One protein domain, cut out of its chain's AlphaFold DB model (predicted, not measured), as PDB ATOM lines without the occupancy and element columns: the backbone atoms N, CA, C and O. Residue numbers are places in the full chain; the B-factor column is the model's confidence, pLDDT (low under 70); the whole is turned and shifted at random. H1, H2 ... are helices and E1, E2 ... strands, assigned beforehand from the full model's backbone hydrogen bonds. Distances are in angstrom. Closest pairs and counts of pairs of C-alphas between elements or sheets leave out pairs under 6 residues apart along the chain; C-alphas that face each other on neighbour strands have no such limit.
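This is residues 51 to 232 of the 423 residues of an uncharacterized protein of Tritrichomonas foetus (UniProt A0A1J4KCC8). A long helix, H5, runs through the middle, with a small parallel sheet of three strands, E2, E1 and E5, on one side of it and helix H9 crossing it on the other. H8 and H3 lie beyond, H1 and H2 stand at one end of the longest axis, and at the other end residues 163 to 184 loop wide outside the sheet, while the hairpin E3 and E4 sits by one end of H5. The printed part has 182 residues with nine named helices and five named strands, in the order H1 H2 H3 H4 E1 H5 E2 E3 E4 H6 E5 H7 H8 H9, and its class is mostly helix. The whole is compact, with a radius of gyration of the C-alphas of 16.4 A and spans of 52 by 36 by 34 A.

H1, residues 51 to 56, begins with C-alpha 51 at (-51.146, 58.317, 21.776), and H2 follows at residues 59 to 63. H3, residues 76 to 91, is 22.2 A long, and H4 takes residues 97 to 100. E1 is residues 105 to 108. H5, residues 114 to 130, is the longest helix at 24.6 A, from C-alpha 114 at (-20.757, 55.465, 18.515). E2 is residues 134 to 136, E3 is 144 to 146 and E4 is 152 to 155. H6 takes residues 185 to 190, E5 193 to 196 and H7 205 to 208. H8, residues 212 to 219, is 10.3 A long; H9, residues 223 to 231, is 11.6 A long and ends with C-alpha 231 at (-33.928, 50.482, 19.886).

The larger sheet has the order E2, E1, E5, with E2 and E5 as edge strands. E1 and E5 are parallel at 12 degrees, with N 107 and O 194 within hydrogen-bond range at 2.8 A. E2 and E1 are parallel at 33 degrees, with N 106 and O 134 at 2.9 A. H5 is on one face of this sheet, two layers, at a height over the sheet of 9.0 A. It runs along the strands, at 5 degrees to E1 on the local plane. E1, H5 and E2 form a strand-helix-strand unit, two parallel neighbour strands with a helix between, and its crossover is right-handed. Residues 118 to 122 of H5 touch H9, about perpendicular at 83 degrees; their closest C-alphas, of Ala 122 and Leu 227, are 5.5 A apart. H8 is the hub: it touches H3, about perpendicular at 90 degrees, with the C-alphas of Val 82 and Phe 219 closest at 6.3 A, and it touches H7 only at the corner, with those of Ile 206 and Gly 212 closest at 5.1 A. H8 and H9 only just touch, with 3 pairs of C-alphas within 8 A, only at the corner, with Ala 215 and Met 223 closest at 7.4 A. H1 and H9 are close but not clearly touching, the C-alphas of Phe 56 and Phe 230 being 6.3 A apart; so are H2 and H9, with Ser 61 and Asn 229 at 6.7 A. The hairpin E3 and E4 is antiparallel at 155 degrees, with N 145 and O 154 at 2.8 A. H4 and H6 are not on the larger sheet, and H6 and H5 are near each other with 5 pairs of C-alphas within 10 A. In H3, H5, H6, H8 and H9 every O i to N i+4 pair is within hydrogen-bond range; H1 has 1 of 2, H2 has 0 of 1 but 1 of 2 O i to N i+3 pairs, and H4 and H7 are too short for an i+4 pair.

The two C-alphas farthest apart, those of Pro 70 and Thr 170, are 54.4 A apart. The printed part has no cut. The links H2 to H3, 12 residues, and E4 to H6, 29 residues, are long. The mean pLDDT of the printed part is 70.9; 76 residues are under 70, among them residues 51 to 56 and 163 to 205.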
ATOM      1  N   SER A  51     -51.587  58.624  20.408       54.91
ATOM      2  CA  SER A  51     -51.146  58.317  21.776       54.91
ATOM      3  C   SER A  51     -50.161  57.143  21.833       54.91
ATOM      4  O   SER A  51     -49.176  57.212  22.564       54.91
ATOM      5  N   PHE A  52     -50.370  56.118  21.007       53.06
ATOM      6  CA  PHE A  52     -49.521  54.928  20.964       53.06
ATOM      7  C   PHE A  52     -48.177  55.202  20.282       53.06
ATOM      8  O   PHE A  52     -47.124  54.798  20.763       53.06
ATOM      9  N   TRP A  53     -48.163  55.957  19.180       64.25
ATOM     10  CA  TRP A  53     -46.903  56.318  18.521       64.25
ATOM     11  C   TRP A  53     -45.969  57.094  19.464       64.25
ATOM     12  O   TRP A  53     -44.755  56.882  19.469       64.25
ATOM     13  N   ASN A  54     -46.552  57.921  20.337       62.66
ATOM     14  CA  ASN A  54     -45.828  58.687  21.347       62.66
ATOM     15  C   ASN A  54     -45.228  57.833  22.480       62.66
ATOM     16  O   ASN A  54     -44.299  58.303  23.129       62.66
ATOM     17  N   SER A  55     -45.720  56.611  22.731       62.72
ATOM     18  CA  SER A  55     -45.137  55.717  23.749       62.72
ATOM     19  C   SER A  55     -43.958  54.896  23.217       62.72
ATOM     20  O   SER A  55     -43.088  54.490  23.987       62.72
ATOM     21  N   PHE A  56     -43.900  54.663  21.902       67.88
ATOM     22  CA  PHE A  56     -42.826  53.896  21.264       67.88
ATOM     23  C   PHE A  56     -41.656  54.764  20.815       67.88
ATOM     24  O   PHE A  56     -40.499  54.341  20.913       67.88
ATOM     25  N   MET A  57     -41.959  55.972  20.341       74.62
ATOM     26  CA  MET A  57     -40.986  56.883  19.755       74.62
ATOM     27  C   MET A  57     -40.561  57.962  20.765       74.62
ATOM     28  O   MET A  57     -41.411  58.659  21.319       74.62
ATOM     29  N   PRO A  58     -39.251  58.147  21.011       69.12
ATOM     30  CA  PRO A  58     -38.752  59.122  21.972       69.12
ATOM     31  C   PRO A  58     -39.094  60.552  21.544       69.12
ATOM     32  O   PRO A  58     -39.187  60.850  20.353       69.12
ATOM     33  N   ILE A  59     -39.213  61.475  22.501       67.12
ATOM     34  CA  ILE A  59     -39.687  62.846  22.246       67.12
ATOM     35  C   ILE A  59     -38.874  63.590  21.168       67.12
ATOM     36  O   ILE A  59     -39.433  64.320  20.353       67.12
ATOM     37  N   TYR A  60     -37.565  63.339  21.074       69.44
ATOM     38  CA  TYR A  60     -36.692  63.943  20.059       69.44
ATOM     39  C   TYR A  60     -36.913  63.397  18.638       69.44
ATOM     40  O   TYR A  60     -36.494  64.019  17.662       69.44
ATOM     41  N   SER A  61     -37.589  62.256  18.487       64.38
ATOM     42  CA  SER A  61     -37.940  61.673  17.185       64.38
ATOM     43  C   SER A  61     -39.231  62.251  16.592       64.38
ATOM     44  O   SER A  61     -39.463  62.133  15.387       64.38
ATOM     45  N   GLN A  62     -40.006  63.003  17.390       58.22
ATOM     46  CA  GLN A  62     -41.217  63.724  16.963       58.22
ATOM     47  C   GLN A  62     -40.927  64.879  15.988       58.22
ATOM     48  O   GLN A  62     -41.824  65.605  15.564       58.22
ATOM     49  N   GLY A  63     -39.664  65.061  15.595       55.22
ATOM     50  CA  GLY A  63     -39.282  65.959  14.518       55.22
ATOM     51  C   GLY A  63     -39.874  65.579  13.155       55.22
ATOM     52  O   GLY A  63     -39.942  66.459  12.289       55.22
ATOM     53  N   LEU A  64     -40.317  64.336  12.930       65.62
ATOM     54  CA  LEU A  64     -41.015  64.038  11.683       65.62
ATOM     55  C   LEU A  64     -42.339  64.779  11.600       65.62
ATOM     56  O   LEU A  64     -43.097  64.921  12.555       65.62
ATOM     57  N   ARG A  65     -42.618  65.242  10.384       72.56
ATOM     58  CA  ARG A  65     -43.958  65.697  10.050       72.56
ATOM     59  C   ARG A  65     -44.887  64.502  10.204       72.56
ATOM     60  O   ARG A  65     -44.536  63.415   9.756       72.56
ATOM     61  N   GLN A  66     -46.055  64.734  10.789       77.19
ATOM     62  CA  GLN A  66     -47.098  63.720  10.868       77.19
ATOM     63  C   GLN A  66     -47.349  63.102   9.489       77.19
ATOM     64  O   GLN A  66     -47.257  63.790   8.470       77.19
ATOM     65  N   CYS A  67     -47.686  61.817   9.460       82.69
ATOM     66  CA  CYS A  67     -47.868  61.060   8.224       82.69
ATOM     67  C   CYS A  67     -48.934  61.652   7.276       82.69
ATOM     68  O   CYS A  67     -48.877  61.436   6.068       82.69
ATOM     69  N   ASN A  68     -49.883  62.424   7.814       82.31
ATOM     70  CA  ASN A  68     -50.934  63.127   7.073       82.31
ATOM     71  C   ASN A  68     -50.476  64.481   6.491       82.31
ATOM     72  O   ASN A  68     -51.187  65.096   5.698       82.31
ATOM     73  N   HIS A  69     -49.300  64.975   6.879       83.44
ATOM     74  CA  HIS A  69     -48.799  66.260   6.428       83.44
ATOM     75  C   HIS A  69     -48.324  66.139   4.962       83.44
ATOM     76  O   HIS A  69     -47.498  65.276   4.668       83.44
ATOM     77  N   PRO A  70     -48.675  67.063   4.041       80.38
ATOM     78  CA  PRO A  70     -48.344  66.952   2.607       80.38
ATOM     79  C   PRO A  70     -46.848  66.798   2.276       80.38
ATOM     80  O   PRO A  70     -46.454  66.182   1.296       80.38
ATOM     81  N   LYS A  71     -45.990  67.406   3.098       77.94
ATOM     82  CA  LYS A  71     -44.520  67.304   3.018       77.94
ATOM     83  C   LYS A  71     -43.914  66.135   3.820       77.94
ATOM     84  O   LYS A  71     -42.697  66.138   4.006       77.94
ATOM     85  N   SER A  72     -44.724  65.227   4.370       81.69
ATOM     86  CA  SER A  72     -44.229  64.012   5.025       81.69
ATOM     87  C   SER A  72     -43.432  63.172   4.026       81.69
ATOM     88  O   SER A  72     -43.717  63.174   2.829       81.69
ATOM     89  N   GLU A  73     -42.405  62.475   4.505       78.88
ATOM     90  CA  GLU A  73     -41.629  61.554   3.667       78.88
ATOM     91  C   GLU A  73     -42.161  60.115   3.719       78.88
ATOM     92  O   GLU A  73     -41.629  59.255   3.018       78.88
ATOM     93  N   TYR A  74     -43.209  59.857   4.505       82.38
ATOM     94  CA  TYR A  74     -43.859  58.557   4.650       82.38
ATOM     95  C   TYR A  74     -45.378  58.689   4.808       82.38
ATOM     96  O   TYR A  74     -45.883  59.726   5.243       82.38
ATOM     97  N   SER A  75     -46.097  57.627   4.442       86.56
ATOM     98  CA  SER A  75     -47.558  57.547   4.519       86.56
ATOM     99  C   SER A  75     -48.034  57.063   5.890       86.56
ATOM    100  O   SER A  75     -47.292  56.405   6.622       86.56
ATOM    101  N   CYS A  76     -49.300  57.334   6.223       86.25
ATOM    102  CA  CYS A  76     -49.901  56.807   7.453       86.25
ATOM    103  C   CYS A  76     -49.988  55.280   7.441       86.25
ATOM    104  O   CYS A  76     -49.711  54.658   8.457       86.25
ATOM    105  N   GLN A  77     -50.227  54.677   6.275       88.38
ATOM    106  CA  GLN A  77     -50.193  53.222   6.117       88.38
ATOM    107  C   GLN A  77     -48.827  52.627   6.493       88.38
ATOM    108  O   GLN A  77     -48.765  51.571   7.116       88.38
ATOM    109  N   LEU A  78     -47.720  53.293   6.127       87.94
ATOM    110  CA  LEU A  78     -46.394  52.836   6.539       87.94
ATOM    111  C   LEU A  78     -46.213  52.968   8.055       87.94
ATOM    112  O   LEU A  78     -45.676  52.060   8.679       87.94
ATOM    113  N   GLN A  79     -46.675  54.076   8.641       86.75
ATOM    114  CA  GLN A  79     -46.611  54.286  10.088       86.75
ATOM    115  C   GLN A  79     -47.359  53.187  10.851       86.75
ATOM    116  O   GLN A  79     -46.792  52.599  11.763       86.75
ATOM    117  N   GLU A  80     -48.596  52.888  10.451       85.56
ATOM    118  CA  GLU A  80     -49.434  51.853  11.067       85.56
ATOM    119  C   GLU A  80     -48.790  50.469  10.957       85.56
ATOM    120  O   GLU A  80     -48.709  49.748  11.948       85.56
ATOM    121  N   ARG A  81     -48.253  50.121   9.781       88.94
ATOM    122  CA  ARG A  81     -47.544  48.851   9.580       88.94
ATOM    123  C   ARG A  81     -46.348  48.713  10.517       88.94
ATOM    124  O   ARG A  81     -46.175  47.679  11.153       88.94
ATOM    125  N   VAL A  82     -45.511  49.748  10.593       89.38
ATOM    126  CA  VAL A  82     -44.335  49.732  11.471       89.38
ATOM    127  C   VAL A  82     -44.763  49.677  12.934       89.38
ATOM    128  O   VAL A  82     -44.167  48.944  13.713       89.38
ATOM    129  N   GLN A  83     -45.809  50.410  13.307       86.56
ATOM    130  CA  GLN A  83     -46.364  50.384  14.654       86.56
ATOM    131  C   GLN A  83     -46.790  48.968  15.063       86.56
ATOM    132  O   GLN A  83     -46.346  48.489  16.101       86.56
ATOM    133  N   GLN A  84     -47.573  48.285  14.226       88.31
ATOM    134  CA  GLN A  84     -48.010  46.905  14.466       88.31
ATOM    135  C   GLN A  84     -46.822  45.945  14.602       88.31
ATOM    136  O   GLN A  84     -46.806  45.088  15.481       88.31
ATOM    137  N   LEU A  85     -45.801  46.110  13.755       89.25
ATOM    138  CA  LEU A  85     -44.588  45.299  13.809       89.25
ATOM    139  C   LEU A  85     -43.827  45.486  15.131       89.25
ATOM    140  O   LEU A  85     -43.421  44.511  15.756       89.25
ATOM    141  N   LEU A  86     -43.636  46.732  15.570       87.75
ATOM    142  CA  LEU A  86     -42.931  47.026  16.820       87.75
ATOM    143  C   LEU A  86     -43.743  46.615  18.056       87.75
ATOM    144  O   LEU A  86     -43.157  46.175  19.044       87.75
ATOM    145  N   GLU A  87     -45.071  46.717  18.001       87.00
ATOM    146  CA  GLU A  87     -45.981  46.240  19.047       87.00
ATOM    147  C   GLU A  87     -45.919  44.722  19.200       87.00
ATOM    148  O   GLU A  87     -45.733  44.220  20.311       87.00
ATOM    149  N   MET A  88     -45.997  43.995  18.083       86.62
ATOM    150  CA  MET A  88     -45.839  42.544  18.057       86.62
ATOM    151  C   MET A  88     -44.526  42.146  18.736       86.62
ATOM    152  O   MET A  88     -44.536  41.389  19.699       86.62
ATOM    153  N   VAL A  89     -43.406  42.735  18.315       86.00
ATOM    154  CA  VAL A  89     -42.086  42.425  18.887       86.00
ATOM    155  C   VAL A  89     -41.980  42.798  20.371       86.00
ATOM    156  O   VAL A  89     -41.304  42.110  21.134       86.00
ATOM    157  N   SER A  90     -42.644  43.868  20.808       84.75
ATOM    158  CA  SER A  90     -42.596  44.320  22.208       84.75
ATOM    159  C   SER A  90     -43.497  43.521  23.145       84.75
ATOM    160  O   SER A  90     -43.317  43.575  24.357       84.75
ATOM    161  N   THR A  91     -44.468  42.790  22.599       85.06
ATOM    162  CA  THR A  91     -45.392  41.934  23.361       85.06
ATOM    163  C   THR A  91     -45.033  40.451  23.268       85.06
ATOM    164  O   THR A  91     -45.626  39.621  23.962       85.06
ATOM    165  N   GLU A  92     -44.039  40.099  22.447       83.62
ATOM    166  CA  GLU A  92     -43.484  38.753  22.385       83.62
ATOM    167  C   GLU A  92     -42.931  38.313  23.750       83.62
ATOM    168  O   GLU A  92     -42.359  39.089  24.512       83.62
ATOM    169  N   THR A  93     -43.057  37.017  24.035       81.81
ATOM    170  CA  THR A  93     -42.465  36.378  25.217       81.81
ATOM    171  C   THR A  93     -41.442  35.332  24.779       81.81
ATOM    172  O   THR A  93     -41.576  34.803  23.675       81.81
ATOM    173  N   PRO A  94     -40.467  34.943  25.625       74.31
ATOM    174  CA  PRO A  94     -39.479  33.917  25.266       74.31
ATOM    175  C   PRO A  94     -40.077  32.551  24.880       74.31
ATOM    176  O   PRO A  94     -39.394  31.732  24.276       74.31
ATOM    177  N   ASN A  95     -41.351  32.305  25.212       75.75
ATOM    178  CA  ASN A  95     -42.089  31.080  24.898       75.75
ATOM    179  C   ASN A  95     -43.017  31.226  23.673       75.75
ATOM    180  O   ASN A  95     -43.885  30.370  23.460       75.75
ATOM    181  N   SER A  96     -42.905  32.310  22.902       78.25
ATOM    182  CA  SER A  96     -43.671  32.485  21.665       78.25
ATOM    183  C   SER A  96     -43.301  31.414  20.631       78.25
ATOM    184  O   SER A  96     -42.224  30.818  20.681       78.25
ATOM    185  N   GLU A  97     -44.204  31.143  19.688       76.38
ATOM    186  CA  GLU A  97     -43.989  30.150  18.623       76.38
ATOM    187  C   GLU A  97     -42.714  30.432  17.813       76.38
ATOM    188  O   GLU A  97     -41.934  29.521  17.536       76.38
ATOM    189  N   ARG A  98     -42.450  31.718  17.553       74.44
ATOM    190  CA  ARG A  98     -41.237  32.209  16.898       74.44
ATOM    191  C   ARG A  98     -39.960  31.707  17.577       74.44
ATOM    192  O   ARG A  98     -39.064  31.217  16.903       74.44
ATOM    193  N   PHE A  99     -39.881  31.796  18.903       71.50
ATOM    194  CA  PHE A  99     -38.688  31.398  19.655       71.50
ATOM    195  C   PHE A  99     -38.652  29.912  20.018       71.50
ATOM    196  O   PHE A  99     -37.577  29.358  20.237       71.50
ATOM    197  N   LYS A 100     -39.809  29.243  20.050       69.12
ATOM    198  CA  LYS A 100     -39.896  27.791  20.259       69.12
ATOM    199  C   LYS A 100     -39.248  27.001  19.123       69.12
ATOM    200  O   LYS A 100     -38.612  25.986  19.387       69.12
ATOM    201  N   ASN A 101     -39.394  27.479  17.887       61.62
ATOM    202  CA  ASN A 101     -38.919  26.781  16.689       61.62
ATOM    203  C   ASN A 101     -37.521  27.234  16.227       61.62
ATOM    204  O   ASN A 101     -36.928  26.597  15.358       61.62
ATOM    205  N   HIS A 102     -36.975  28.308  16.809       62.53
ATOM    206  CA  HIS A 102     -35.685  28.878  16.426       62.53
ATOM    207  C   HIS A 102     -34.789  29.104  17.651       62.53
ATOM    208  O   HIS A 102     -34.932  30.074  18.389       62.53
ATOM    209  N   THR A 103     -33.805  28.221  17.844       58.91
ATOM    210  CA  THR A 103     -32.793  28.316  18.918       58.91
ATOM    211  C   THR A 103     -31.546  29.110  18.518       58.91
ATOM    212  O   THR A 103     -30.579  29.188  19.278       58.91
ATOM    213  N   ASN A 104     -31.541  29.660  17.304       65.94
ATOM    214  CA  ASN A 104     -30.387  30.309  16.700       65.94
ATOM    215  C   ASN A 104     -30.217  31.730  17.242       65.94
ATOM    216  O   ASN A 104     -31.191  32.464  17.439       65.94
ATOM    217  N   VAL A 105     -28.963  32.109  17.483       65.75
ATOM    218  CA  VAL A 105     -28.599  33.380  18.117       65.75
ATOM    219  C   VAL A 105     -27.667  34.148  17.193       65.75
ATOM    220  O   VAL A 105     -26.648  33.619  16.741       65.75
ATOM    221  N   ILE A 106     -28.008  35.410  16.948       70.25
ATOM    222  CA  ILE A 106     -27.101  36.379  16.343       70.25
ATOM    223  C   ILE A 106     -26.336  37.048  17.481       70.25
ATOM    224  O   ILE A 106     -26.928  37.686  18.353       70.25
ATOM    225  N   TYR A 107     -25.018  36.887  17.483       65.75
ATOM    226  CA  TYR A 107     -24.125  37.587  18.393       65.75
ATOM    227  C   TYR A 107     -23.670  38.876  17.742       65.75
ATOM    228  O   TYR A 107     -23.153  38.886  16.624       65.75
ATOM    229  N   PHE A 108     -23.843  39.969  18.467       68.50
ATOM    230  CA  PHE A 108     -23.437  41.280  18.012       68.50
ATOM    231  C   PHE A 108     -22.363  41.835  18.928       68.50
ATOM    232  O   PHE A 108     -22.629  42.089  20.100       68.50
ATOM    233  N   HIS A 109     -21.169  42.060  18.392       64.12
ATOM    234  CA  HIS A 109     -20.122  42.748  19.131       64.12
ATOM    235  C   HIS A 109     -20.040  44.204  18.728       64.12
ATOM    236  O   HIS A 109     -20.220  44.590  17.570       64.12
ATOM    237  N   THR A 110     -19.695  45.023  19.710       61.78
ATOM    238  CA  THR A 110     -19.580  46.453  19.498       61.78
ATOM    239  C   THR A 110     -18.136  46.891  19.375       61.78
ATOM    240  O   THR A 110     -17.489  47.301  20.339       61.78
ATOM    241  N   ASP A 111     -17.650  46.895  18.142       63.75
ATOM    242  CA  ASP A 111     -16.444  47.621  17.761       63.75
ATOM    243  C   ASP A 111     -16.816  48.919  17.007       63.75
ATOM    244  O   ASP A 111     -17.971  49.151  16.652       63.75
ATOM    245  N   GLY A 112     -15.865  49.837  16.819       71.19
ATOM    246  CA  GLY A 112     -16.085  51.093  16.081       71.19
ATOM    247  C   GLY A 112     -16.707  52.248  16.884       71.19
ATOM    248  O   GLY A 112     -16.981  52.127  18.082       71.19
ATOM    249  N   GLY A 113     -16.873  53.393  16.211       77.75
ATOM    250  CA  GLY A 113     -17.419  54.632  16.780       77.75
ATOM    251  C   GLY A 113     -18.914  54.558  17.107       77.75
ATOM    252  O   GLY A 113     -19.634  53.702  16.589       77.75
ATOM    253  N   LEU A 114     -19.395  55.473  17.953       83.75
ATOM    254  CA  LEU A 114     -20.757  55.465  18.515       83.75
ATOM    255  C   LEU A 114     -21.857  55.300  17.456       83.75
ATOM    256  O   LEU A 114     -22.714  54.428  17.562       83.75
ATOM    257  N   CYS A 115     -21.815  56.121  16.408       84.88
ATOM    258  CA  CYS A 115     -22.849  56.136  15.374       84.88
ATOM    259  C   CYS A 115     -22.799  54.904  14.466       84.88
ATOM    260  O   CYS A 115     -23.847  54.446  14.020       84.88
ATOM    261  N   ASN A 116     -21.619  54.313  14.256       79.81
ATOM    262  CA  ASN A 116     -21.517  53.023  13.569       79.81
ATOM    263  C   ASN A 116     -22.176  51.923  14.404       79.81
ATOM    264  O   ASN A 116     -22.909  51.112  13.851       79.81
ATOM    265  N   ARG A 117     -21.999  51.939  15.736       80.88
ATOM    266  CA  ARG A 117     -22.665  50.984  16.640       80.88
ATOM    267  C   ARG A 117     -24.187  51.092  16.564       80.88
ATOM    268  O   ARG A 117     -24.835  50.062  16.438       80.88
ATOM    269  N   ILE A 118     -24.750  52.307  16.588       85.31
ATOM    270  CA  ILE A 118     -26.207  52.533  16.452       85.31
ATOM    271  C   ILE A 118     -26.743  51.898  15.165       85.31
ATOM    272  O   ILE A 118     -27.766  51.219  15.175       85.31
ATOM    273  N   LEU A 119     -26.063  52.149  14.047       82.62
ATOM    274  CA  LEU A 119     -26.522  51.717  12.729       82.62
ATOM    275  C   LEU A 119     -26.374  50.206  12.563       82.62
ATOM    276  O   LEU A 119     -27.314  49.541  12.144       82.62
ATOM    277  N   HIS A 120     -25.242  49.658  12.998       79.25
ATOM    278  CA  HIS A 120     -25.005  48.223  12.986       79.25
ATOM    279  C   HIS A 120     -26.007  47.485  13.895       79.25
ATOM    280  O   HIS A 120     -26.474  46.407  13.540       79.25
ATOM    281  N   PHE A 121     -26.416  48.087  15.019       81.50
ATOM    282  CA  PHE A 121     -27.454  47.530  15.891       81.50
ATOM    283  C   PHE A 121     -28.817  47.466  15.196       81.50
ATOM    284  O   PHE A 121     -29.496  46.444  15.267       81.50
ATOM    285  N   ALA A 122     -29.213  48.542  14.509       85.62
ATOM    286  CA  ALA A 122     -30.450  48.558  13.731       85.62
ATOM    287  C   ALA A 122     -30.443  47.469  12.650       85.62
ATOM    288  O   ALA A 122     -31.446  46.777  12.477       85.62
ATOM    289  N   ASP A 123     -29.306  47.274  11.981       81.31
ATOM    290  CA  ASP A 123     -29.177  46.221  10.984       81.31
ATOM    291  C   ASP A 123     -29.286  44.827  11.631       81.31
ATOM    292  O   ASP A 123     -30.107  44.015  11.206       81.31
ATOM    293  N   ALA A 124     -28.537  44.553  12.703       80.38
ATOM    294  CA  ALA A 124     -28.575  43.268  13.409       80.38
ATOM    295  C   ALA A 124     -29.976  42.929  13.948       80.38
ATOM    296  O   ALA A 124     -30.420  41.783  13.853       80.38
ATOM    297  N   PHE A 125     -30.697  43.930  14.457       85.12
ATOM    298  CA  PHE A 125     -32.092  43.781  14.862       85.12
ATOM    299  C   PHE A 125     -32.995  43.404  13.693       85.12
ATOM    300  O   PHE A 125     -33.793  42.478  13.818       85.12
ATOM    301  N   PHE A 126     -32.858  44.078  12.548       86.25
ATOM    302  CA  PHE A 126     -33.627  43.721  11.363       86.25
ATOM    303  C   PHE A 126     -33.350  42.280  10.924       86.25
ATOM    304  O   PHE A 126     -34.292  41.551  10.629       86.25
ATOM    305  N   PHE A 127     -32.091  41.832  10.931       80.38
ATOM    306  CA  PHE A 127     -31.774  40.436  10.616       80.38
ATOM    307  C   PHE A 127     -32.418  39.465  11.597       80.38
ATOM    308  O   PHE A 127     -33.026  38.489  11.163       80.38
ATOM    309  N   ALA A 128     -32.324  39.723  12.902       80.62
ATOM    310  CA  ALA A 128     -32.958  38.886  13.918       80.62
ATOM    311  C   ALA A 128     -34.484  38.833  13.740       80.62
ATOM    312  O   ALA A 128     -35.097  37.774  13.885       80.62
ATOM    313  N   LEU A 129     -35.089  39.964  13.368       85.00
ATOM    314  CA  LEU A 129     -36.500  40.064  13.023       85.00
ATOM    315  C   LEU A 129     -36.851  39.210  11.807       85.00
ATOM    316  O   LEU A 129     -37.693  38.326  11.904       85.00
ATOM    317  N   TYR A 130     -36.157  39.433  10.696       82.75
ATOM    318  CA  TYR A 130     -36.397  38.759   9.425       82.75
ATOM    319  C   TYR A 130     -36.177  37.242   9.497       82.75
ATOM    320  O   TYR A 130     -36.919  36.469   8.901       82.75
ATOM    321  N   SER A 131     -35.163  36.809  10.248       76.94
ATOM    322  CA  SER A 131     -34.762  35.401  10.366       76.94
ATOM    323  C   SER A 131     -35.393  34.661  11.549       76.94
ATOM    324  O   SER A 131     -35.064  33.499  11.778       76.94
ATOM    325  N   ASN A 132     -36.278  35.317  12.307       79.56
ATOM    326  CA  ASN A 132     -36.897  34.781  13.520       79.56
ATOM    327  C   ASN A 132     -35.908  34.316  14.607       79.56
ATOM    328  O   ASN A 132     -36.158  33.341  15.309       79.56
ATOM    329  N   ARG A 133     -34.787  35.023  14.778       77.12
ATOM    330  CA  ARG A 133     -33.707  34.636  15.701       77.12
ATOM    331  C   ARG A 133     -33.673  35.479  16.965       77.12
ATOM    332  O   ARG A 133     -34.140  36.619  16.989       77.12
ATOM    333  N   PHE A 134     -33.047  34.924  17.999       78.62
ATOM    334  CA  PHE A 134     -32.627  35.702  19.157       78.62
ATOM    335  C   PHE A 134     -31.448  36.601  18.798       78.62
ATOM    336  O   PHE A 134     -30.601  36.255  17.969       78.62
ATOM    337  N   LEU A 135     -31.361  37.730  19.490       79.31
ATOM    338  CA  LEU A 135     -30.272  38.675  19.351       79.31
ATOM    339  C   LEU A 135     -29.579  38.842  20.704       79.31
ATOM    340  O   LEU A 135     -30.202  39.217  21.699       79.31
ATOM    341  N   ALA A 136     -28.293  38.508  20.750       74.19
ATOM    342  CA  ALA A 136     -27.490  38.543  21.962       74.19
ATOM    343  C   ALA A 136     -26.428  39.642  21.889       74.19
ATOM    344  O   ALA A 136     -25.662  39.740  20.927       74.19
ATOM    345  N   PHE A 137     -26.360  40.422  22.969       73.69
ATOM    346  CA  PHE A 137     -25.425  41.527  23.141       73.69
ATOM    347  C   PHE A 137     -24.545  41.266  24.359       73.69
ATOM    348  O   PHE A 137     -25.002  41.451  25.489       73.69
ATOM    349  N   PRO A 138     -23.289  40.851  24.155       65.00
ATOM    350  CA  PRO A 138     -22.346  40.610  25.239       65.00
ATOM    351  C   PRO A 138     -22.204  41.785  26.207       65.00
ATOM    352  O   PRO A 138     -22.026  41.594  27.409       65.00
ATOM    353  N   GLU A 139     -22.243  43.009  25.676       68.50
ATOM    354  CA  GLU A 139     -21.980  44.227  26.438       68.50
ATOM    355  C   GLU A 139     -23.246  44.875  27.034       68.50
ATOM    356  O   GLU A 139     -23.140  45.869  27.757       68.50
ATOM    357  N   ALA A 140     -24.441  44.326  26.778       70.38
ATOM    358  CA  ALA A 140     -25.686  44.856  27.328       70.38
ATOM    359  C   ALA A 140     -25.936  44.344  28.754       70.38
ATOM    360  O   ALA A 140     -25.908  43.142  29.020       70.38
ATOM    361  N   LYS A 141     -26.261  45.243  29.686       67.75
ATOM    362  CA  LYS A 141     -26.655  44.892  31.057       67.75
ATOM    363  C   LYS A 141     -27.996  45.528  31.400       67.75
ATOM    364  O   LYS A 141     -28.134  46.735  31.251       67.75
ATOM    365  N   THR A 142     -28.963  44.735  31.874       67.50
ATOM    366  CA  THR A 142     -30.231  45.230  32.451       67.50
ATOM    367  C   THR A 142     -30.924  46.294  31.583       67.50
ATOM    368  O   THR A 142     -31.201  47.394  32.048       67.50
ATOM    369  N   GLY A 143     -31.137  45.999  30.294       70.69
ATOM    370  CA  GLY A 143     -31.793  46.927  29.358       70.69
ATOM    371  C   GLY A 143     -30.942  48.132  28.934       70.69
ATOM    372  O   GLY A 143     -31.451  49.065  28.324       70.69
ATOM    373  N   GLN A 144     -29.646  48.142  29.241       78.50
ATOM    374  CA  GLN A 144     -28.727  49.227  28.899       78.50
ATOM    375  C   GLN A 144     -27.537  48.693  28.113       78.50
ATOM    376  O   GLN A 144     -27.017  47.613  28.397       78.50
ATOM    377  N   MET A 145     -27.086  49.472  27.135       76.81
ATOM    378  CA  MET A 145     -25.864  49.195  26.399       76.81
ATOM    379  C   MET A 145     -24.690  49.927  27.013       76.81
ATOM    380  O   MET A 145     -24.755  51.141  27.223       76.81
ATOM    381  N   PHE A 146     -23.590  49.208  27.195       75.12
ATOM    382  CA  PHE A 146     -22.345  49.789  27.663       75.12
ATOM    383  C   PHE A 146     -21.272  49.709  26.585       75.12
ATOM    384  O   PHE A 146     -21.167  48.730  25.847       75.12
ATOM    385  N   ALA A 147     -20.452  50.747  26.501       72.38
ATOM    386  CA  ALA A 147     -19.197  50.700  25.773       72.38
ATOM    387  C   ALA A 147     -18.029  50.370  26.715       72.38
ATOM    388  O   ALA A 147     -18.201  50.052  27.897       72.38
ATOM    389  N   LYS A 148     -16.800  50.456  26.187       66.81
ATOM    390  CA  LYS A 148     -15.576  50.307  26.986       66.81
ATOM    391  C   LYS A 148     -15.630  51.230  28.213       66.81
ATOM    392  O   LYS A 148     -16.121  52.349  28.126       66.81
ATOM    393  N   ARG A 149     -15.080  50.761  29.340       68.19
ATOM    394  CA  ARG A 149     -15.050  51.478  30.635       68.19
ATOM    395  C   ARG A 149     -16.425  51.692  31.294       68.19
ATOM    396  O   ARG A 149     -16.555  52.594  32.109       68.19
ATOM    397  N   ASN A 150     -17.422  50.853  30.988       70.44
ATOM    398  CA  ASN A 150     -18.777  50.926  31.559       70.44
ATOM    399  C   ASN A 150     -19.496  52.267  31.300       70.44
ATOM    400  O   ASN A 150     -20.356  52.661  32.082       70.44
ATOM    401  N   GLN A 151     -19.175  52.957  30.201       73.50
ATOM    402  CA  GLN A 151     -19.939  54.130  29.767       73.50
ATOM    403  C   GLN A 151     -21.264  53.681  29.154       73.50
ATOM    404  O   GLN A 151     -21.268  52.837  28.254       73.50
ATOM    405  N   LYS A 152     -22.377  54.224  29.649       81.38
ATOM    406  CA  LYS A 152     -23.718  53.941  29.134       81.38
ATOM    407  C   LYS A 152     -23.888  54.661  27.802       81.38
ATOM    408  O   LYS A 152     -23.730  55.871  27.743       81.38
ATOM    409  N   ILE A 153     -24.187  53.920  26.738       82.00
ATOM    410  CA  ILE A 153     -24.315  54.511  25.399       82.00
ATOM    411  C   ILE A 153     -25.762  54.609  24.917       82.00
ATOM    412  O   ILE A 153     -26.115  55.621  24.328       82.00
ATOM    413  N   PHE A 154     -26.614  53.614  25.195       84.56
ATOM    414  CA  PHE A 154     -28.050  53.655  24.873       84.56
ATOM    415  C   PHE A 154     -28.863  52.847  25.882       84.56
ATOM    416  O   PHE A 154     -28.342  51.935  26.525       84.56
ATOM    417  N   GLU A 155     -30.152  53.148  25.969       85.00
ATOM    418  CA  GLU A 155     -31.152  52.313  26.633       85.00
ATOM    419  C   GLU A 155     -31.947  51.526  25.593       85.00
ATOM    420  O   GLU A 155     -32.307  52.062  24.540       85.00
ATOM    421  N   PHE A 156     -32.221  50.262  25.900       79.44
ATOM    422  CA  PHE A 156     -32.990  49.356  25.060       79.44
ATOM    423  C   PHE A 156     -34.421  49.200  25.578       79.44
ATOM    424  O   PHE A 156     -34.644  49.236  26.790       79.44
ATOM    425  N   PRO A 157     -35.396  48.973  24.682       78.88
ATOM    426  CA  PRO A 157     -36.676  48.421  25.094       78.88
ATOM    427  C   PRO A 157     -36.478  47.013  25.676       78.88
ATOM    428  O   PRO A 157     -35.576  46.279  25.264       78.88
ATOM    429  N   ASP A 158     -37.325  46.634  26.629       77.81
ATOM    430  CA  ASP A 158     -37.349  45.273  27.167       77.81
ATOM    431  C   ASP A 158     -38.046  44.351  26.160       77.81
ATOM    432  O   ASP A 158     -39.260  44.433  25.982       77.81
ATOM    433  N   LEU A 159     -37.269  43.538  25.437       78.19
ATOM    434  CA  LEU A 159     -37.769  42.657  24.379       78.19
ATOM    435  C   LEU A 159     -37.382  41.209  24.658       78.19
ATOM    436  O   LEU A 159     -36.220  40.915  24.937       78.19
ATOM    437  N   ALA A 160     -38.319  40.282  24.450       74.81
ATOM    438  CA  ALA A 160     -38.063  38.847  24.599       74.81
ATOM    439  C   ALA A 160     -36.949  38.319  23.683       74.81
ATOM    440  O   ALA A 160     -36.262  37.362  24.041       74.81
ATOM    441  N   MET A 161     -36.742  38.951  22.523       74.31
ATOM    442  CA  MET A 161     -35.660  38.584  21.605       74.31
ATOM    443  C   MET A 161     -34.260  38.893  22.143       74.31
ATOM    444  O   MET A 161     -33.283  38.361  21.612       74.31
ATOM    445  N   PHE A 162     -34.141  39.741  23.167       76.44
ATOM    446  CA  PHE A 162     -32.865  40.051  23.795       76.44
ATOM    447  C   PHE A 162     -32.534  38.974  24.826       76.44
ATOM    448  O   PHE A 162     -33.042  38.949  25.947       76.44
ATOM    449  N   SER A 163     -31.654  38.050  24.443       59.19
ATOM    450  CA  SER A 163     -31.226  36.974  25.337       59.19
ATOM    451  C   SER A 163     -30.224  37.509  26.360       59.19
ATOM    452  O   SER A 163     -29.022  37.560  26.110       59.19
ATOM    453  N   TRP A 164     -30.712  37.910  27.538       52.84
ATOM    454  CA  TRP A 164     -29.849  38.356  28.643       52.84
ATOM    455  C   TRP A 164     -29.240  37.189  29.443       52.84
ATOM    456  O   TRP A 164     -28.334  37.383  30.249       52.84
ATOM    457  N   LYS A 165     -29.754  35.963  29.256       45.28
ATOM    458  CA  LYS A 165     -29.505  34.823  30.158       45.28
ATOM    459  C   LYS A 165     -28.941  33.559  29.508       45.28
ATOM    460  O   LYS A 165     -28.592  32.637  30.245       45.28
ATOM    461  N   GLN A 166     -28.791  33.475  28.185       46.16
ATOM    462  CA  GLN A 166     -28.116  32.313  27.596       46.16
ATOM    463  C   GLN A 166     -26.597  32.481  27.669       46.16
ATOM    464  O   GLN A 166     -25.957  32.980  26.752       46.16
ATOM    465  N   SER A 167     -26.058  32.073  28.822       39.44
ATOM    466  CA  SER A 167     -24.703  31.558  29.048       39.44
ATOM    467  C   SER A 167     -23.731  31.757  27.878       39.44
ATOM    468  O   SER A 167     -23.632  30.943  26.957       39.44
ATOM    469  N   TYR A 168     -22.922  32.803  28.009       44.22
ATOM    470  CA  TYR A 168     -21.757  33.126  27.187       44.22
ATOM    471  C   TYR A 168     -20.691  32.006  27.117       44.22
ATOM    472  O   TYR A 168     -19.719  32.115  26.375       44.22
ATOM    473  N   SER A 169     -20.807  30.946  27.927       38.06
ATOM    474  CA  SER A 169     -19.643  30.190  28.399       38.06
ATOM    475  C   SER A 169     -19.310  28.872  27.693       38.06
ATOM    476  O   SER A 169     -18.431  28.176  28.190       38.06
ATOM    477  N   THR A 170     -19.925  28.483  26.567       37.78
ATOM    478  CA  THR A 170     -19.668  27.119  26.029       37.78
ATOM    479  C   THR A 170     -19.505  26.934  24.520       37.78
ATOM    480  O   THR A 170     -19.259  25.807  24.102       37.78
ATOM    481  N   HIS A 171     -19.565  27.961  23.664       43.56
ATOM    482  CA  HIS A 171     -19.737  27.687  22.227       43.56
ATOM    483  C   HIS A 171     -18.731  28.406  21.317       43.56
ATOM    484  O   HIS A 171     -18.674  29.630  21.271       43.56
ATOM    485  N   ARG A 172     -17.949  27.618  20.558       37.91
ATOM    486  CA  ARG A 172     -17.101  28.090  19.451       37.91
ATOM    487  C   ARG A 172     -18.000  28.583  18.311       37.91
ATOM    488  O   ARG A 172     -18.506  27.764  17.549       37.91
ATOM    489  N   SER A 173     -18.201  29.892  18.183       44.62
ATOM    490  CA  SER A 173     -18.755  30.479  16.958       44.62
ATOM    491  C   SER A 173     -17.781  30.246  15.793       44.62
ATOM    492  O   SER A 173     -16.560  30.369  15.948       44.62
ATOM    493  N   LYS A 174     -18.295  29.881  14.611       43.50
ATOM    494  CA  LYS A 174     -17.507  29.966  13.375       43.50
ATOM    495  C   LYS A 174     -17.402  31.445  13.018       43.50
ATOM    496  O   LYS A 174     -18.393  32.093  12.706       43.50
ATOM    497  N   PHE A 175     -16.193  31.982  13.092       46.50
ATOM    498  CA  PHE A 175     -15.918  33.354  12.690       46.50
ATOM    499  C   PHE A 175     -16.071  33.482  11.173       46.50
ATOM    500  O   PHE A 175     -15.334  32.835  10.424       46.50
ATOM    501  N   LEU A 176     -16.966  34.356  10.711       45.25
ATOM    502  CA  LEU A 176     -16.912  34.817   9.329       45.25
ATOM    503  C   LEU A 176     -15.609  35.612   9.162       45.25
ATOM    504  O   LEU A 176     -15.375  36.631   9.812       45.25
ATOM    505  N   SER A 177     -14.698  35.058   8.360       38.84
ATOM    506  CA  SER A 177     -13.369  35.623   8.127       38.84
ATOM    507  C   SER A 177     -13.428  37.056   7.570       38.84
ATOM    508  O   SER A 177     -14.412  37.476   6.970       38.84
ATOM    509  N   LYS A 178     -12.330  37.793   7.767       40.59
ATOM    510  CA  LYS A 178     -12.157  39.259   7.697       40.59
ATOM    511  C   LYS A 178     -12.581  40.001   6.412       40.59
ATOM    512  O   LYS A 178     -12.450  41.218   6.390       40.59
ATOM    513  N   ASN A 179     -13.094  39.338   5.378       39.53
ATOM    514  CA  ASN A 179     -13.486  39.979   4.122       39.53
ATOM    515  C   ASN A 179     -14.957  39.696   3.817       39.53
ATOM    516  O   ASN A 179     -15.302  38.645   3.279       39.53
ATOM    517  N   TYR A 180     -15.817  40.665   4.120       45.78
ATOM    518  CA  TYR A 180     -17.207  40.648   3.685       45.78
ATOM    519  C   TYR A 180     -17.257  40.906   2.172       45.78
ATOM    520  O   TYR A 180     -17.427  42.034   1.711       45.78
ATOM    521  N   ALA A 181     -17.117  39.850   1.367       39.28
ATOM    522  CA  ALA A 181     -17.877  39.799   0.126       39.28
ATOM    523  C   ALA A 181     -19.338  39.871   0.572       39.28
ATOM    524  O   ALA A 181     -19.766  38.979   1.300       39.28
ATOM    525  N   ILE A 182     -20.007  40.990   0.270       43.22
ATOM    526  CA  ILE A 182     -21.358  41.357   0.727       43.22
ATOM    527  C   ILE A 182     -22.168  40.112   1.060       43.22
ATOM    528  O   ILE A 182     -22.483  39.342   0.154       43.22
ATOM    529  N   LEU A 183     -22.397  39.927   2.362       51.75
ATOM    530  CA  LEU A 183     -23.073  38.793   2.977       51.75
ATOM    531  C   LEU A 183     -24.144  38.254   2.039       51.75
ATOM    532  O   LEU A 183     -25.114  38.950   1.740       51.75
ATOM    533  N   ASN A 184     -23.935  37.036   1.547       53.28
ATOM    534  CA  ASN A 184     -25.023  36.300   0.947       53.28
ATOM    535  C   ASN A 184     -26.034  36.066   2.084       53.28
ATOM    536  O   ASN A 184     -25.660  35.392   3.046       53.28
ATOM    537  N   PRO A 185     -27.254  36.633   2.045       53.31
ATOM    538  CA  PRO A 185     -28.248  36.364   3.073       53.31
ATOM    539  C   PRO A 185     -28.519  34.868   3.192       53.31
ATOM    540  O   PRO A 185     -28.811  34.430   4.288       53.31
ATOM    541  N   ASP A 186     -28.289  34.060   2.153       52.56
ATOM    542  CA  ASP A 186     -28.362  32.602   2.275       52.56
ATOM    543  C   ASP A 186     -27.338  32.048   3.280       52.56
ATOM    544  O   ASP A 186     -27.624  31.086   3.977       52.56
ATOM    545  N   ILE A 187     -26.145  32.639   3.401       55.44
ATOM    546  CA  ILE A 187     -25.170  32.232   4.429       55.44
ATOM    547  C   ILE A 187     -25.683  32.654   5.812       55.44
ATOM    548  O   ILE A 187     -25.684  31.838   6.729       55.44
ATOM    549  N   LEU A 188     -26.212  33.879   5.925       55.53
ATOM    550  CA  LEU A 188     -26.749  34.407   7.186       55.53
ATOM    551  C   LEU A 188     -27.976  33.636   7.699       55.53
ATOM    552  O   LEU A 188     -28.149  33.394   8.893       55.53
ATOM    553  N   LEU A 189     -28.852  33.238   6.780       58.56
ATOM    554  CA  LEU A 189     -30.124  32.585   7.071       58.56
ATOM    555  C   LEU A 189     -29.971  31.087   7.350       58.56
ATOM    556  O   LEU A 189     -30.806  30.535   8.068       58.56
ATOM    557  N   ASN A 190     -28.913  30.446   6.840       58.88
ATOM    558  CA  ASN A 190     -28.721  28.996   6.954       58.88
ATOM    559  C   ASN A 190     -27.781  28.569   8.095       58.88
ATOM    560  O   ASN A 190     -27.838  27.418   8.518       58.88
ATOM    561  N   GLU A 191     -26.936  29.458   8.623       60.22
ATOM    562  CA  GLU A 191     -26.043  29.123   9.744       60.22
ATOM    563  C   GLU A 191     -26.776  29.211  11.089       60.22
ATOM    564  O   GLU A 191     -27.519  30.158  11.331       60.22
ATOM    565  N   GLU A 192     -26.561  28.253  11.996       55.00
ATOM    566  CA  GLU A 192     -27.262  28.209  13.291       55.00
ATOM    567  C   GLU A 192     -26.818  29.306  14.276       55.00
ATOM    568  O   GLU A 192     -27.568  29.710  15.167       55.00
ATOM    569  N   LYS A 193     -25.580  29.796  14.156       56.50
ATOM    570  CA  LYS A 193     -25.004  30.800  15.066       56.50
ATOM    571  C   LYS A 193     -24.051  31.707  14.314       56.50
ATOM    572  O   LYS A 193     -23.114  31.222  13.685       56.50
ATOM    573  N   GLU A 194     -24.238  33.013  14.460       59.38
ATOM    574  CA  GLU A 194     -23.454  34.005  13.723       59.38
ATOM    575  C   GLU A 194     -22.852  35.058  14.639       59.38
ATOM    576  O   GLU A 194     -23.499  35.529  15.568       59.38
ATOM    577  N   ASP A 195     -21.600  35.416  14.365       57.50
ATOM    578  CA  ASP A 195     -20.807  36.331  15.178       57.50
ATOM    579  C   ASP A 195     -20.447  37.586  14.369       57.50
ATOM    580  O   ASP A 195     -19.521  37.591  13.551       57.50
ATOM    581  N   LEU A 196     -21.214  38.659  14.572       60.47
ATOM    582  CA  LEU A 196     -21.055  39.942  13.892       60.47
ATOM    583  C   LEU A 196     -20.029  40.809  14.637       60.47
ATOM    584  O   LEU A 196     -20.379  41.757  15.344       60.47
ATOM    585  N   LYS A 197     -18.739  40.471  14.496       52.62
ATOM    586  CA  LYS A 197     -17.626  41.198  15.146       52.62
ATOM    587  C   LYS A 197     -17.135  42.442  14.436       52.62
ATOM    588  O   LYS A 197     -16.612  43.338  15.088       52.62
ATOM    589  N   ASN A 198     -17.243  42.512  13.114       50.12
ATOM    590  CA  ASN A 198     -16.633  43.613  12.380       50.12
ATOM    591  C   ASN A 198     -17.622  44.787  12.241       50.12
ATOM    592  O   ASN A 198     -18.630  44.659  11.548       50.12
ATOM    593  N   PRO A 199     -17.334  45.958  12.829       45.69
ATOM    594  CA  PRO A 199     -18.248  47.099  12.875       45.69
ATOM    595  C   PRO A 199     -18.251  47.927  11.586       45.69
ATOM    596  O   PRO A 199     -18.780  49.035  11.552       45.69
ATOM    597  N   GLN A 200     -17.593  47.430  10.539       48.91
ATOM    598  CA  GLN A 200     -17.551  48.060   9.223       48.91
ATOM    599  C   GLN A 200     -18.751  47.677   8.353       48.91
ATOM    600  O   GLN A 200     -18.769  47.997   7.166       48.91
ATOM    601  N   ILE A 201     -19.747  47.001   8.930       52.53
ATOM    602  CA  ILE A 201     -21.035  46.793   8.288       52.53
ATOM    603  C   ILE A 201     -21.637  48.164   7.962       52.53
ATOM    604  O   ILE A 201     -21.781  49.038   8.820       52.53
ATOM    605  N   PHE A 202     -21.881  48.372   6.669       57.00
ATOM    606  CA  PHE A 202     -22.362  49.637   6.140       57.00
ATOM    607  C   PHE A 202     -23.755  49.932   6.711       57.00
ATOM    608  O   PHE A 202     -24.618  49.062   6.635       57.00
ATOM    609  N   PRO A 203     -24.007  51.140   7.233       56.25
ATOM    610  CA  PRO A 203     -25.330  51.517   7.705       56.25
ATOM    611  C   PRO A 203     -26.419  51.244   6.669       56.25
ATOM    612  O   PRO A 203     -26.354  51.777   5.562       56.25
ATOM    613  N   LEU A 204     -27.442  50.466   7.029       63.25
ATOM    614  CA  LEU A 204     -28.562  50.146   6.136       63.25
ATOM    615  C   LEU A 204     -28.154  49.354   4.888       63.25
ATOM    616  O   LEU A 204     -28.843  49.400   3.864       63.25
ATOM    617  N   PHE A 205     -27.056  48.590   4.964       68.06
ATOM    618  CA  PHE A 205     -26.635  47.690   3.887       68.06
ATOM    619  C   PHE A 205     -27.720  46.688   3.486       68.06
ATOM    620  O   PHE A 205     -27.714  46.198   2.359       68.06
ATOM    621  N   ILE A 206     -28.654  46.406   4.396       71.81
ATOM    622  CA  ILE A 206     -29.829  45.565   4.177       71.81
ATOM    623  C   ILE A 206     -30.552  45.947   2.888       71.81
ATOM    624  O   ILE A 206     -30.866  45.060   2.099       71.81
ATOM    625  N   TYR A 207     -30.734  47.242   2.604       71.56
ATOM    626  CA  TYR A 207     -31.398  47.686   1.372       71.56
ATOM    627  C   TYR A 207     -30.648  47.307   0.087       71.56
ATOM    628  O   TYR A 207     -31.232  47.314  -0.994       71.56
ATOM    629  N   PHE A 208     -29.364  46.969   0.195       66.75
ATOM    630  CA  PHE A 208     -28.491  46.559  -0.908       66.75
ATOM    631  C   PHE A 208     -28.205  45.054  -0.917       66.75
ATOM    632  O   PHE A 208     -27.346  44.585  -1.670       66.75
ATOM    633  N   SER A 209     -28.900  44.305  -0.068       67.75
ATOM    634  CA  SER A 209     -28.862  42.849  -0.019       67.75
ATOM    635  C   SER A 209     -30.128  42.260  -0.662       67.75
ATOM    636  O   SER A 209     -31.110  42.984  -0.847       67.75
ATOM    637  N   PRO A 210     -30.156  40.954  -0.982       69.31
ATOM    638  CA  PRO A 210     -31.363  40.293  -1.483       69.31
ATOM    639  C   PRO A 210     -32.614  40.460  -0.602       69.31
ATOM    640  O   PRO A 210     -33.711  40.502  -1.147       69.31
ATOM    641  N   ILE A 211     -32.466  40.658   0.716       74.69
ATOM    642  CA  ILE A 211     -33.592  40.907   1.644       74.69
ATOM    643  C   ILE A 211     -34.008  42.391   1.713       74.69
ATOM    644  O   ILE A 211     -34.894  42.781   2.473       74.69
ATOM    645  N   GLY A 212     -33.373  43.258   0.921       77.25
ATOM    646  CA  GLY A 212     -33.631  44.697   0.925       77.25
ATOM    647  C   GLY A 212     -35.032  45.079   0.448       77.25
ATOM    648  O   GLY A 212     -35.561  46.106   0.876       77.25
ATOM    649  N   PHE A 213     -35.654  44.256  -0.401       79.19
ATOM    650  CA  PHE A 213     -37.046  44.461  -0.802       79.19
ATOM    651  C   PHE A 213     -38.007  44.228   0.368       79.19
ATOM    652  O   PHE A 213     -38.890  45.052   0.589       79.19
ATOM    653  N   ASP A 214     -37.783  43.185   1.169       83.19
ATOM    654  CA  ASP A 214     -38.580  42.918   2.370       83.19
ATOM    655  C   ASP A 214     -38.409  44.043   3.399       83.19
ATOM    656  O   ASP A 214     -39.389  44.558   3.941       83.19
ATOM    657  N   ALA A 215     -37.176  44.527   3.587       84.44
ATOM    658  CA  ALA A 215     -36.905  45.696   4.425       84.44
ATOM    659  C   ALA A 215     -37.676  46.938   3.954       84.44
ATOM    660  O   ALA A 215     -38.254  47.672   4.760       84.44
ATOM    661  N   TYR A 216     -37.725  47.161   2.638       83.38
ATOM    662  CA  TYR A 216     -38.502  48.241   2.042       83.38
ATOM    663  C   TYR A 216     -40.014  48.047   2.225       83.38
ATOM    664  O   TYR A 216     -40.721  49.011   2.512       83.38
ATOM    665  N   GLN A 217     -40.531  46.824   2.114       84.44
ATOM    666  CA  GLN A 217     -41.944  46.554   2.384       84.44
ATOM    667  C   GLN A 217     -42.312  46.822   3.849       84.44
ATOM    668  O   GLN A 217     -43.368  47.403   4.118       84.44
ATOM    669  N   MET A 218     -41.440  46.452   4.789       87.38
ATOM    670  CA  MET A 218     -41.677  46.643   6.222       87.38
ATOM    671  C   MET A 218     -41.560  48.113   6.640       87.38
ATOM    672  O   MET A 218     -42.445  48.628   7.320       87.38
ATOM    673  N   PHE A 219     -40.502  48.807   6.210       87.50
ATOM    674  CA  PHE A 219     -40.116  50.112   6.762       87.50
ATOM    675  C   PHE A 219     -40.036  51.250   5.734       87.50
ATOM    676  O   PHE A 219     -39.695  52.389   6.079       87.50
ATOM    677  N   GLY A 220     -40.331  50.983   4.462       85.38
ATOM    678  CA  GLY A 220     -40.117  51.935   3.374       85.38
ATOM    679  C   GLY A 220     -38.653  52.357   3.304       85.38
ATOM    680  O   GLY A 220     -37.756  51.531   3.434       85.38
ATOM    681  N   LEU A 221     -38.407  53.658   3.142       79.19
ATOM    682  CA  LEU A 221     -37.062  54.257   3.178       79.19
ATOM    683  C   LEU A 221     -36.568  54.614   4.582       79.19
ATOM    684  O   LEU A 221     -35.441  55.074   4.743       79.19
ATOM    685  N   HIS A 222     -37.426  54.463   5.587       84.50
ATOM    686  CA  HIS A 222     -37.239  55.067   6.901       84.50
ATOM    687  C   HIS A 222     -36.878  54.028   7.965       84.50
ATOM    688  O   HIS A 222     -37.067  54.286   9.149       84.50
ATOM    689  N   MET A 223     -36.332  52.868   7.570       86.56
ATOM    690  CA  MET A 223     -35.945  51.804   8.507       86.56
ATOM    691  C   MET A 223     -35.031  52.321   9.608       86.56
ATOM    692  O   MET A 223     -35.303  52.080  10.778       86.56
ATOM    693  N   ALA A 224     -34.000  53.098   9.259       85.62
ATOM    694  CA  ALA A 224     -33.100  53.650  10.266       85.62
ATOM    695  C   ALA A 224     -33.858  54.523  11.270       85.62
ATOM    696  O   ALA A 224     -33.642  54.380  12.461       85.62
ATOM    697  N   HIS A 225     -34.767  55.385  10.808       88.06
ATOM    698  CA  HIS A 225     -35.565  56.258  11.665       88.06
ATOM    699  C   HIS A 225     -36.349  55.429  12.673       88.06
ATOM    700  O   HIS A 225     -36.262  55.696  13.868       88.06
ATOM    701  N   PHE A 226     -37.089  54.429  12.202       88.69
ATOM    702  CA  PHE A 226     -37.923  53.621  13.079       88.69
ATOM    703  C   PHE A 226     -37.073  52.788  14.041       88.69
ATOM    704  O   PHE A 226     -37.278  52.851  15.252       88.69
ATOM    705  N   LEU A 227     -36.072  52.071  13.529       89.94
ATOM    706  CA  LEU A 227     -35.278  51.147  14.331       89.94
ATOM    707  C   LEU A 227     -34.364  51.867  15.325       89.94
ATOM    708  O   LEU A 227     -34.371  51.518  16.498       89.94
ATOM    709  N   ILE A 228     -33.617  52.904  14.933       89.50
ATOM    710  CA  ILE A 228     -32.683  53.556  15.871       89.50
ATOM    711  C   ILE A 228     -33.410  54.331  16.978       89.50
ATOM    712  O   ILE A 228     -32.849  54.531  18.055       89.50
ATOM    713  N   ASN A 229     -34.635  54.800  16.724       89.12
ATOM    714  CA  ASN A 229     -35.440  55.482  17.737       89.12
ATOM    715  C   ASN A 229     -36.159  54.509  18.663       89.12
ATOM    716  O   ASN A 229     -36.267  54.793  19.853       89.12
ATOM    717  N   PHE A 230     -36.605  53.371  18.136       88.00
ATOM    718  CA  PHE A 230     -37.169  52.301  18.945       88.00
ATOM    719  C   PHE A 230     -36.103  51.654  19.840       88.00
ATOM    720  O   PHE A 230     -36.313  51.510  21.042       88.00
ATOM    721  N   LEU A 231     -34.948  51.319  19.261       86.69
ATOM    722  CA  LEU A 231     -33.928  50.482  19.886       86.69
ATOM    723  C   LEU A 231     -32.882  51.264  20.672       86.69
ATOM    724  O   LEU A 231     -32.538  50.876  21.777       86.69
ATOM    725  N   CYS A 232     -32.330  52.333  20.101       88.88
ATOM    726  CA  CYS A 232     -31.175  53.023  20.672       88.88
ATOM    727  C   CYS A 232     -31.632  54.326  21.330       88.88
ATOM    728  O   CYS A 232     -31.436  55.410  20.766       88.88
TER     729      CYS A 232